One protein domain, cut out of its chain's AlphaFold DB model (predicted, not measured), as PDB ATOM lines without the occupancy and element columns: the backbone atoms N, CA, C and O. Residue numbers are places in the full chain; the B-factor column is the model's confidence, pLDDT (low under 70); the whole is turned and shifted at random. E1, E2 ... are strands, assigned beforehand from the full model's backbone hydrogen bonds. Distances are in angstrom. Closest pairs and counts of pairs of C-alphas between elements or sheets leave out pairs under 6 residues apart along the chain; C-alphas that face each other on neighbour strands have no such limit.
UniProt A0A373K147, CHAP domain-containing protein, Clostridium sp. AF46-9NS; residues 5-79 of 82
ATOM      1  N   LYS A   5     -22.266   2.348  -1.371       93.44
ATOM      2  CA  LYS A   5     -22.317   1.545  -2.605       93.44
ATOM      3  C   LYS A   5     -21.288   2.044  -3.623       93.44
ATOM      4  O   LYS A   5     -20.612   1.231  -4.231       93.44
ATOM      5  N   ASP A   6     -21.106   3.363  -3.749       95.62
ATOM      6  CA  ASP A   6     -20.076   3.965  -4.624       95.62
ATOM      7  C   ASP A   6     -18.639   3.759  -4.100       95.62
ATOM      8  O   ASP A   6     -17.666   4.089  -4.784       95.62
ATOM      9  N   MET A   7     -18.513   3.323  -2.845       94.19
ATOM     10  CA  MET A   7     -17.255   3.023  -2.161       94.19
ATOM     11  C   MET A   7     -16.961   1.516  -2.117       94.19
ATOM     12  O   MET A   7     -15.991   1.128  -1.475       94.19
ATOM     13  N   ASP A   8     -17.787   0.689  -2.770       94.81
ATOM     14  CA  ASP A   8     -17.661  -0.774  -2.818       94.81
ATOM     15  C   ASP A   8     -17.605  -1.449  -1.434       94.81
ATOM     16  O   ASP A   8     -17.028  -2.521  -1.272       94.81
ATOM     17  N   CYS A   9     -18.225  -0.831  -0.426       96.62
ATOM     18  CA  CYS A   9     -18.211  -1.320   0.953       96.62
ATOM     19  C   CYS A   9     -19.615  -1.573   1.511       96.62
ATOM     20  O   CYS A   9     -19.775  -1.699   2.721       96.62
ATOM     21  N   PHE A  10     -20.641  -1.603   0.652       97.62
ATOM     22  CA  PHE A  10     -22.019  -1.918   1.026       97.62
ATOM     23  C   PHE A  10     -22.417  -3.319   0.561       97.62
ATOM     24  O   PHE A  10     -22.240  -3.674  -0.605       97.62
ATOM     25  N   TYR A  11     -23.067  -4.063   1.447       98.19
ATOM     26  CA  TYR A  11     -23.502  -5.431   1.226       98.19
ATOM     27  C   TYR A  11     -24.970  -5.592   1.616       98.19
ATOM     28  O   TYR A  11     -25.388  -5.181   2.698       98.19
ATOM     29  N   TYR A  12     -25.773  -6.202   0.746       98.06
ATOM     30  CA  TYR A  12     -27.165  -6.513   1.079       98.06
ATOM     31  C   TYR A  12     -27.245  -7.590   2.166       98.06
ATOM     32  O   TYR A  12     -26.387  -8.471   2.251       98.06
ATOM     33  N   SER A  13     -28.294  -7.528   2.985       97.81
ATOM     34  CA  SER A  13     -28.625  -8.597   3.927       97.81
ATOM     35  C   SER A  13     -29.194  -9.817   3.190       97.81
ATOM     36  O   SER A  13     -29.562  -9.741   2.012       97.81
ATOM     37  N   SER A  14     -29.351 -10.937   3.896       96.69
ATOM     38  CA  SER A  14     -29.961 -12.142   3.322       96.69
ATOM     39  C   SER A  14     -31.433 -11.951   2.943       96.69
ATOM     40  O   SER A  14     -31.881 -12.535   1.956       96.69
ATOM     41  N   ALA A  15     -32.170 -11.073   3.637       96.69
ATOM     42  CA  ALA A  15     -33.540 -10.704   3.269       96.69
ATOM     43  C   ALA A  15     -33.633 -10.015   1.891       96.69
ATOM     44  O   ALA A  15     -34.687 -10.033   1.257       96.69
ATOM     45  N   TYR A  16     -32.521  -9.453   1.407       96.94
ATOM     46  CA  TYR A  16     -32.398  -8.801   0.102       96.94
ATOM     47  C   TYR A  16     -31.447  -9.555  -0.839       96.94
ATOM     48  O   TYR A  16     -30.785  -8.948  -1.681       96.94
ATOM     49  N   ASN A  17     -31.406 -10.889  -0.726       96.56
ATOM     50  CA  ASN A  17     -30.597 -11.799  -1.552       96.56
ATOM     51  C   ASN A  17     -29.077 -11.577  -1.457       96.56
ATOM     52  O   ASN A  17     -28.330 -11.979  -2.350       96.56
ATOM     53  N   GLY A  18     -28.605 -10.933  -0.391       97.25
ATOM     54  CA  GLY A  18     -27.187 -10.827  -0.086       97.25
ATOM     55  C   GLY A  18     -26.632 -12.095   0.564       97.25
ATOM     56  O   GLY A  18     -27.349 -12.853   1.214       97.25
ATOM     57  N   SER A  19     -25.333 -12.314   0.390       96.44
ATOM     58  CA  SER A  19     -24.585 -13.446   0.961       96.44
ATOM     59  C   SER A  19     -23.525 -13.019   1.979       96.44
ATOM     60  O   SER A  19     -22.749 -13.848   2.452       96.44
ATOM     61  N   TYR A  20     -23.464 -11.727   2.298       97.25
ATOM     62  CA  TYR A  20     -22.486 -11.176   3.225       97.25
ATOM     63  C   TYR A  20     -22.782 -11.616   4.661       97.25
ATOM     64  O   TYR A  20     -23.934 -11.609   5.100       97.25
ATOM     65  N   THR A  21     -21.730 -11.998   5.385       96.94
ATOM     66  CA  THR A  21     -21.802 -12.295   6.819       96.94
ATOM     67  C   THR A  21     -21.356 -11.045   7.570       96.94
ATOM     68  O   THR A  21     -20.211 -10.649   7.384       96.94
ATOM     69  N   PRO A  22     -22.229 -10.408   8.369       97.88
ATOM     70  CA  PRO A  22     -21.875  -9.179   9.065       97.88
ATOM     71  C   PRO A  22     -20.814  -9.402  10.135       97.88
ATOM     72  O   PRO A  22     -20.735 -10.471  10.740       97.88
ATOM     73  N   GLU A  23     -20.046  -8.353  10.400       98.25
ATOM     74  CA  GLU A  23     -18.994  -8.324  11.408       98.25
ATOM     75  C   GLU A  23     -19.284  -7.269  12.484       98.25
ATOM     76  O   GLU A  23     -20.058  -6.324  12.297       98.25
ATOM     77  N   VAL A  24     -18.674  -7.442  13.659       98.44
ATOM     78  CA  VAL A  24     -18.729  -6.425  14.717       98.44
ATOM     79  C   VAL A  24     -18.021  -5.164  14.224       98.44
ATOM     80  O   VAL A  24     -16.876  -5.229  13.796       98.44
ATOM     81  N   GLY A  25     -18.696  -4.019  14.339       98.38
ATOM     82  CA  GLY A  25     -18.252  -2.725  13.820       98.38
ATOM     83  C   GLY A  25     -18.978  -2.279  12.548       98.38
ATOM     84  O   GLY A  25     -18.923  -1.093  12.215       98.38
ATOM     85  N   ASP A  26     -19.696  -3.183  11.871       98.75
ATOM     86  CA  ASP A  26     -20.402  -2.848  10.636       98.75
ATOM     87  C   ASP A  26     -21.506  -1.820  10.903       98.75
ATOM     88  O   ASP A  26     -22.169  -1.827  11.946       98.75
ATOM     89  N   ILE A  27     -21.751  -0.947   9.929       98.38
ATOM     90  CA  ILE A  27     -22.877  -0.016   9.958       98.38
ATOM     91  C   ILE A  27     -24.088  -0.732   9.363       98.38
ATOM     92  O   ILE A  27     -24.080  -1.063   8.178       98.38
ATOM     93  N   PHE A  28     -25.140  -0.971  10.148       98.25
ATOM     94  CA  PHE A  28     -26.361  -1.606   9.633       98.25
ATOM     95  C   PHE A  28     -27.340  -0.571   9.077       98.25
ATOM     96  O   PHE A  28     -27.360   0.581   9.512       98.25
ATOM     97  N   PHE A  29     -28.190  -0.986   8.140       98.25
ATOM     98  CA  PHE A  29     -29.245  -0.147   7.578       98.25
ATOM     99  C   PHE A  29     -30.576  -0.882   7.606       98.25
ATOM    100  O   PHE A  29     -30.675  -2.000   7.092       98.25
ATOM    101  N   THR A  30     -31.613  -0.231   8.133       98.00
ATOM    102  CA  THR A  30     -32.997  -0.701   7.994       98.00
ATOM    103  C   THR A  30     -33.824   0.223   7.120       98.00
ATOM    104  O   THR A  30     -33.446   1.369   6.861       98.00
ATOM    105  N   GLY A  31     -34.945  -0.284   6.623       97.44
ATOM    106  CA  GLY A  31     -35.851   0.456   5.763       97.44
ATOM    107  C   GLY A  31     -36.990  -0.405   5.245       97.44
ATOM    108  O   GLY A  31     -37.270  -1.481   5.764       97.44
ATOM    109  N   THR A  32     -37.642   0.085   4.196       96.69
ATOM    110  CA  THR A  32     -38.762  -0.604   3.536       96.69
ATOM    111  C   THR A  32     -38.390  -1.177   2.169       96.69
ATOM    112  O   THR A  32     -39.152  -1.966   1.613       96.69
ATOM    113  N   SER A  33     -37.242  -0.779   1.605       95.94
ATOM    114  CA  SER A  33     -36.706  -1.304   0.345       95.94
ATOM    115  C   SER A  33     -35.219  -0.962   0.167       95.94
ATOM    116  O   SER A  33     -34.661  -0.125   0.880       95.94
ATOM    117  N   THR A  34     -34.581  -1.532  -0.862       93.94
ATOM    118  CA  THR A  34     -33.177  -1.253  -1.241       93.94
ATOM    119  C   THR A  34     -32.910   0.185  -1.705       93.94
ATOM    120  O   THR A  34     -31.747   0.585  -1.832       93.94
ATOM    121  N   THR A  35     -33.972   0.951  -1.964       93.00
ATOM    122  CA  THR A  35     -33.947   2.364  -2.365       93.00
ATOM    123  C   THR A  35     -34.500   3.297  -1.285       93.00
ATOM    124  O   THR A  35     -34.516   4.507  -1.493       93.00
ATOM    125  N   SER A  36     -34.934   2.760  -0.137       93.88
ATOM    126  CA  SER A  36     -35.580   3.509   0.945       93.88
ATOM    127  C   SER A  36     -35.115   3.015   2.322       93.88
ATOM    128  O   SER A  36     -35.899   2.466   3.102       93.88
ATOM    129  N   SER A  37     -33.828   3.212   2.623       94.25
ATOM    130  CA  SER A  37     -33.282   3.055   3.979       94.25
ATOM    131  C   SER A  37     -33.671   4.241   4.864       94.25
ATOM    132  O   SER A  37     -33.626   5.383   4.406       94.25
ATOM    133  N   SER A  38     -33.996   3.990   6.130       95.38
ATOM    134  CA  SER A  38     -34.513   4.993   7.069       95.38
ATOM    135  C   SER A  38     -33.758   5.083   8.391       95.38
ATOM    136  O   SER A  38     -33.855   6.113   9.052       95.38
ATOM    137  N   HIS A  39     -33.043   4.035   8.807       96.69
ATOM    138  CA  HIS A  39     -32.405   3.996  10.126       96.69
ATOM    139  C   HIS A  39     -31.087   3.219  10.106       96.69
ATOM    140  O   HIS A  39     -30.862   2.401   9.213       96.69
ATOM    141  N   THR A  40     -30.202   3.513  11.058       97.94
ATOM    142  CA  THR A  40     -28.836   2.977  11.091       97.94
ATOM    143  C   THR A  40     -28.230   3.011  12.497       97.94
ATOM    144  O   THR A  40     -28.758   3.657  13.401       97.94
ATOM    145  N   GLY A  41     -27.095   2.337  12.663       98.19
ATOM    146  CA  GLY A  41     -26.298   2.244  13.885       98.19
ATOM    147  C   GLY A  41     -25.119   1.294  13.674       98.19
ATOM    148  O   GLY A  41     -24.758   1.011  12.533       98.19
ATOM    149  N   ILE A  42     -24.530   0.794  14.759       98.50
ATOM    150  CA  ILE A  42     -23.301  -0.014  14.723       98.50
ATOM    151  C   ILE A  42     -23.583  -1.418  15.249       98.50
ATOM    152  O   ILE A  42     -24.157  -1.570  16.326       98.50
ATOM    153  N   VAL A  43     -23.153  -2.446  14.522       98.81
ATOM    154  CA  VAL A  43     -23.192  -3.842  14.970       98.81
ATOM    155  C   VAL A  43     -22.186  -4.042  16.104       98.81
ATOM    156  O   VAL A  43     -21.005  -3.743  15.955       98.81
ATOM    157  N   VAL A  44     -22.642  -4.561  17.243       98.75
ATOM    158  CA  VAL A  44     -21.806  -4.812  18.432       98.75
ATOM    159  C   VAL A  44     -21.682  -6.291  18.788       98.75
ATOM    160  O   VAL A  44     -20.749  -6.663  19.492       98.75
ATOM    161  N   GLU A  45     -22.587  -7.141  18.299       98.69
ATOM    162  CA  GLU A  45     -22.519  -8.599  18.449       98.69
ATOM    163  C   GLU A  45     -23.106  -9.273  17.202       98.69
ATOM    164  O   GLU A  45     -24.079  -8.783  16.623       98.69
ATOM    165  N   VAL A  46     -22.537 -10.414  16.805       98.50
ATOM    166  CA  VAL A  46     -23.002 -11.221  15.669       98.50
ATOM    167  C   VAL A  46     -23.111 -12.682  16.095       98.50
ATOM    168  O   VAL A  46     -22.235 -13.218  16.772       98.50
ATOM    169  N   SER A  47     -24.186 -13.334  15.669       97.75
ATOM    170  CA  SER A  47     -24.385 -14.781  15.749       97.75
ATOM    171  C   SER A  47     -24.748 -15.341  14.371       97.75
ATOM    172  O   SER A  47     -24.876 -14.602  13.397       97.75
ATOM    173  N   SER A  48     -24.969 -16.654  14.280       96.25
ATOM    174  CA  SER A  48     -25.337 -17.306  13.016       96.25
ATOM    175  C   SER A  48     -26.702 -16.889  12.459       96.25
ATOM    176  O   SER A  48     -26.964 -17.115  11.280       96.25
ATOM    177  N   THR A  49     -27.586 -16.309  13.275       97.00
ATOM    178  CA  THR A  49     -28.959 -15.962  12.869       97.00
ATOM    179  C   THR A  49     -29.344 -14.517  13.157       97.00
ATOM    180  O   THR A  49     -30.360 -14.049  12.642       97.00
ATOM    181  N   GLN A  50     -28.562 -13.806  13.969       98.31
ATOM    182  CA  GLN A  50     -28.913 -12.491  14.497       98.31
ATOM    183  C   GLN A  50     -27.699 -11.578  14.624       98.31
ATOM    184  O   GLN A  50     -26.581 -12.044  14.849       98.31
ATOM    185  N   ILE A  51     -27.969 -10.279  14.585       98.75
ATOM    186  CA  ILE A  51     -27.054  -9.216  15.005       98.75
ATOM    187  C   ILE A  51     -27.647  -8.486  16.204       98.75
ATOM    188  O   ILE A  51     -28.868  -8.335  16.292       98.75
ATOM    189  N   THR A  52     -26.789  -7.961  17.070       98.75
ATOM    190  CA  THR A  52     -27.161  -6.906  18.015       98.75
ATOM    191  C   THR A  52     -26.441  -5.625  17.640       98.75
ATOM    192  O   THR A  52     -25.243  -5.632  17.359       98.75
ATOM    193  N   VAL A  53     -27.176  -4.520  17.649       98.69
ATOM    194  CA  VAL A  53     -26.694  -3.190  17.278       98.69
ATOM    195  C   VAL A  53     -26.781  -2.240  18.462       98.69
ATOM    196  O   VAL A  53     -27.565  -2.462  19.385       98.69
ATOM    197  N   VAL A  54     -25.981  -1.180  18.426       98.62
ATOM    198  CA  VAL A  54     -26.188   0.044  19.200       98.62
ATOM    199  C   VAL A  54     -26.572   1.143  18.222       98.62
ATOM    200  O   VAL A  54     -25.818   1.455  17.298       98.62
ATOM    201  N   ASP A  55     -27.736   1.739  18.431       97.38
ATOM    202  CA  ASP A  55     -28.249   2.839  17.625       97.38
ATOM    203  C   ASP A  55     -28.796   3.971  18.505       97.38
ATOM    204  O   ASP A  55     -28.923   3.855  19.727       97.38
ATOM    205  N   GLY A  56     -29.027   5.122  17.876       97.31
ATOM    206  CA  GLY A  56     -29.592   6.302  18.524       97.31
ATOM    207  C   GLY A  56     -31.070   6.485  18.201       97.31
ATOM    208  O   GLY A  56     -31.643   5.769  17.386       97.31
ATOM    209  N   ASN A  57     -31.673   7.511  18.802       94.31
ATOM    210  CA  ASN A  57     -33.050   7.938  18.535       94.31
ATOM    211  C   ASN A  57     -34.119   6.845  18.741       94.31
ATOM    212  O   ASN A  57     -35.244   6.958  18.254       94.31
ATOM    213  N   TRP A  58     -33.804   5.797  19.503       90.06
ATOM    214  CA  TRP A  58     -34.790   4.800  19.881       90.06
ATOM    215  C   TRP A  58     -35.522   5.259  21.138       90.06
ATOM    216  O   TRP A  58     -35.089   4.998  22.262       90.06
ATOM    217  N   SER A  59     -36.640   5.964  20.952       94.12
ATOM    218  CA  SER A  59     -37.295   6.710  22.041       94.12
ATOM    219  C   SER A  59     -36.337   7.723  22.687       94.12
ATOM    220  O   SER A  59     -36.127   7.697  23.900       94.12
ATOM    221  N   ASP A  60     -35.708   8.561  21.855       96.31
ATOM    222  CA  ASP A  60     -34.828   9.671  22.256       96.31
ATOM    223  C   ASP A  60     -33.592   9.274  23.086       96.31
ATOM    224  O   ASP A  60     -33.058  10.066  23.865       96.31
ATOM    225  N   LYS A  61     -33.100   8.040  22.920       97.38
ATOM    226  CA  LYS A  61     -31.882   7.555  23.587       97.38
ATOM    227  C   LYS A  61     -31.060   6.628  22.701       97.38
ATOM    228  O   LYS A  61     -31.519   6.159  21.660       97.38
ATOM    229  N   VAL A  62     -29.845   6.355  23.168       98.38
ATOM    230  CA  VAL A  62     -29.019   5.250  22.681       98.38
ATOM    231  C   VAL A  62     -29.466   3.964  23.366       98.38
ATOM    232  O   VAL A  62     -29.647   3.940  24.587       98.38
ATOM    233  N   SER A  63     -29.643   2.891  22.602       97.94
ATOM    234  CA  SER A  63     -29.979   1.579  23.162       97.94
ATOM    235  C   SER A  63     -29.476   0.433  22.288       97.94
ATOM    236  O   SER A  63     -28.888   0.660  21.237       97.94
ATOM    237  N   ARG A  64     -29.635  -0.796  22.792       98.31
ATOM    238  CA  ARG A  64     -29.266  -2.026  22.092       98.31
ATOM    239  C   ARG A  64     -30.498  -2.734  21.553       98.31
ATOM    240  O   ARG A  64     -31.463  -2.903  22.302       98.31
ATOM    241  N   HIS A  65     -30.406  -3.252  20.331       97.06
ATOM    242  CA  HIS A  65     -31.484  -4.019  19.698       97.06
ATOM    243  C   HIS A  65     -30.948  -5.189  18.913       97.06
ATOM    244  O   HIS A  65     -29.848  -5.133  18.370       97.06
ATOM    245  N   THR A  66     -31.758  -6.234  18.828       98.12
ATOM    246  CA  THR A  66     -31.414  -7.451  18.107       98.12
ATOM    247  C   THR A  66     -32.326  -7.610  16.906       98.12
ATOM    248  O   THR A  66     -33.547  -7.516  17.037       98.12
ATOM    249  N   TYR A  67     -31.726  -7.891  15.754       98.06
ATOM    250  CA  TYR A  67     -32.423  -8.171  14.505       98.06
ATOM    251  C   TYR A  67     -32.071  -9.578  14.037       98.06
ATOM    252  O   TYR A  67     -30.914  -9.997  14.113       98.06
ATOM    253  N   ASN A  68     -33.061 -10.302  13.514       98.31
ATOM    254  CA  ASN A  68     -32.786 -11.516  12.750       98.31
ATOM    255  C   ASN A  68     -32.147 -11.125  11.415       98.31
ATOM    256  O   ASN A  68     -32.570 -10.161  10.784       98.31
ATOM    257  N   LEU A  69     -31.172 -11.900  10.940       97.81
ATOM    258  CA  LEU A  69     -30.532 -11.650   9.642       97.81
ATOM    259  C   LEU A  69     -31.528 -11.719   8.474       97.81
ATOM    260  O   LEU A  69     -31.323 -11.079   7.449       97.81
ATOM    261  N   THR A  70     -32.617 -12.471   8.649       97.38
ATOM    262  CA  THR A  70     -33.714 -12.623   7.685       97.38
ATOM    263  C   THR A  70     -34.839 -11.598   7.868       97.38
ATOM    264  O   THR A  70     -35.890 -11.742   7.245       97.38
ATOM    265  N   ASP A  71     -34.687 -10.619   8.761       97.88
ATOM    266  CA  ASP A  71     -35.687  -9.570   8.967       97.88
ATOM    267  C   ASP A  71     -35.826  -8.721   7.694       97.88
ATOM    268  O   ASP A  71     -34.841  -8.205   7.168       97.88
ATOM    269  N   SER A  72     -37.051  -8.568   7.188       97.38
ATOM    270  CA  SER A  72     -37.313  -7.839   5.941       97.38
ATOM    271  C   SER A  72     -37.030  -6.339   6.036       97.38
ATOM    272  O   SER A  72     -36.875  -5.681   5.005       97.38
ATOM    273  N   SER A  73     -36.942  -5.788   7.248       97.56
ATOM    274  CA  SER A  73     -36.526  -4.404   7.460       97.56
ATOM    275  C   SER A  73     -35.016  -4.221   7.342       97.56
ATOM    276  O   SER A  73     -34.578  -3.120   7.023       97.56
ATOM    277  N   LEU A  74     -34.212  -5.267   7.560       98.06
ATOM    278  CA  LEU A  74     -32.754  -5.203   7.511       98.06
ATOM    279  C   LEU A  74     -32.299  -5.174   6.051       98.06
ATOM    280  O   LEU A  74     -32.287  -6.205   5.391       98.06
ATOM    281  N   ILE A  75     -31.929  -4.005   5.525       98.25
ATOM    282  CA  ILE A  75     -31.569  -3.830   4.107       98.25
ATOM    283  C   ILE A  75     -30.165  -4.364   3.822       98.25
ATOM    284  O   ILE A  75     -29.922  -5.001   2.796       98.25
ATOM    285  N   GLY A  76     -29.224  -4.078   4.716       98.25
ATOM    286  CA  GLY A  76     -27.828  -4.420   4.509       98.25
ATOM    287  C   GLY A  76     -26.889  -3.743   5.488       98.25
ATOM    288  O   GLY A  76     -27.308  -3.191   6.507       98.25
ATOM    289  N   PHE A  77     -25.615  -3.799   5.135       98.44
ATOM    290  CA  PHE A  77     -24.484  -3.425   5.965       98.44
ATOM    291  C   PHE A  77     -23.496  -2.608   5.143       98.44
ATOM    292  O   PHE A  77     -23.332  -2.861   3.951       98.44
ATOM    293  N   ALA A  78     -22.815  -1.655   5.767       98.12
ATOM    294  CA  ALA A  78     -21.580  -1.104   5.239       98.12
ATOM    295  C   ALA A  78     -20.427  -1.505   6.154       98.12
ATOM    296  O   ALA A  78     -20.505  -1.273   7.361       98.12
ATOM    297  N   SER A  79     -19.378  -2.090   5.577       98.00
ATOM    298  CA  SER A  79     -18.221  -2.567   6.333       98.00
ATOM    299  C   SER A  79     -17.059  -1.575   6.216       98.00
ATOM    300  O   SER A  79     -16.615  -1.286   5.098       98.00
TER     301      SER A  79
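AT A GLANCE: This is residues 5 to 79 of the 82 residues of the protein "CHAP domain-containing protein" of Clostridium sp. AF46-9NS (UniProt A0A373K147). One strongly twisted sheet of six antiparallel strands makes the body, its strands' lines turning by 129 degrees from edge strand E1 to edge strand E5. The long strand E3 lies at the fold of this sheet: it bends by 74 degrees at residue 43, pairing with E2 on one side and with E4 on the other. The long link of residues 13 to 26 leads from E1 past the place of E6 to E2, and the loop of residues 56 to 62 lies at the far end of the hairpin of E4 and E5. The printed part has 75 residues, no named helix and six named strands, E1 to E6 along the chain, in the sheet order E1 E6 E2 E3 E4 E5; the class is all strand. The whole is compact, with a radius of gyration of the C-alphas of 11.4 A, and rounded, spanning 31 by 26 by 23 A.

HOW THE PARTS SIT: E1, residues 10 to 12, is an edge strand and the antiparallel neighbour of E6, residues 74 to 78, at 154 degrees; N 11 and O 77 are 2.8 A apart, within hydrogen-bond range. E2, residues 27 to 33, is the antiparallel neighbour of E6 too, at 145 degrees, with N 29 and O 76 at 2.9 A. E2, E3, residues 36 to 46, E4, residues 50 to 55, and E5, residues 63 to 68, form a meander, each strand the antiparallel neighbour of the one before. In the hairpin of E2 and E3, N 30 and O 39 are 2.9 A apart. In the hairpin of E3 and E4, C-alphas 43 and 53 face each other at 4.2 A, and N 44 and O 52 are 2.8 A apart. In the hairpin of E4 and E5, at 153 degrees, N 53 and O 65 are 2.8 A apart. The edge strands E1 and E5 are apart.

IN THESE COORDINATES: E1 begins at C-alpha 10, (-22.019, -1.918, 1.026). E2 is 16.9 A long from first to last C-alpha, E3 24.3 A, E4 15.7 A, E5 17.0 A and E6 12.1 A, while E1 is 6.9 A. The bend of E3 is at C-alpha 43, (-23.192, -3.842, 14.970). E6 ends at C-alpha 78, (-21.580, -1.104, 5.239).

THE WHOLE: The two C-alphas farthest apart are those of Ser 19 and Asp 60, 33.1 A. The link from E1 to E2 is long, with 14 residues; that from E4 to E5 is short, and the other three are tight. The printed part has no cut. The mean pLDDT of the printed part is 97.2, and no printed residue is under 70.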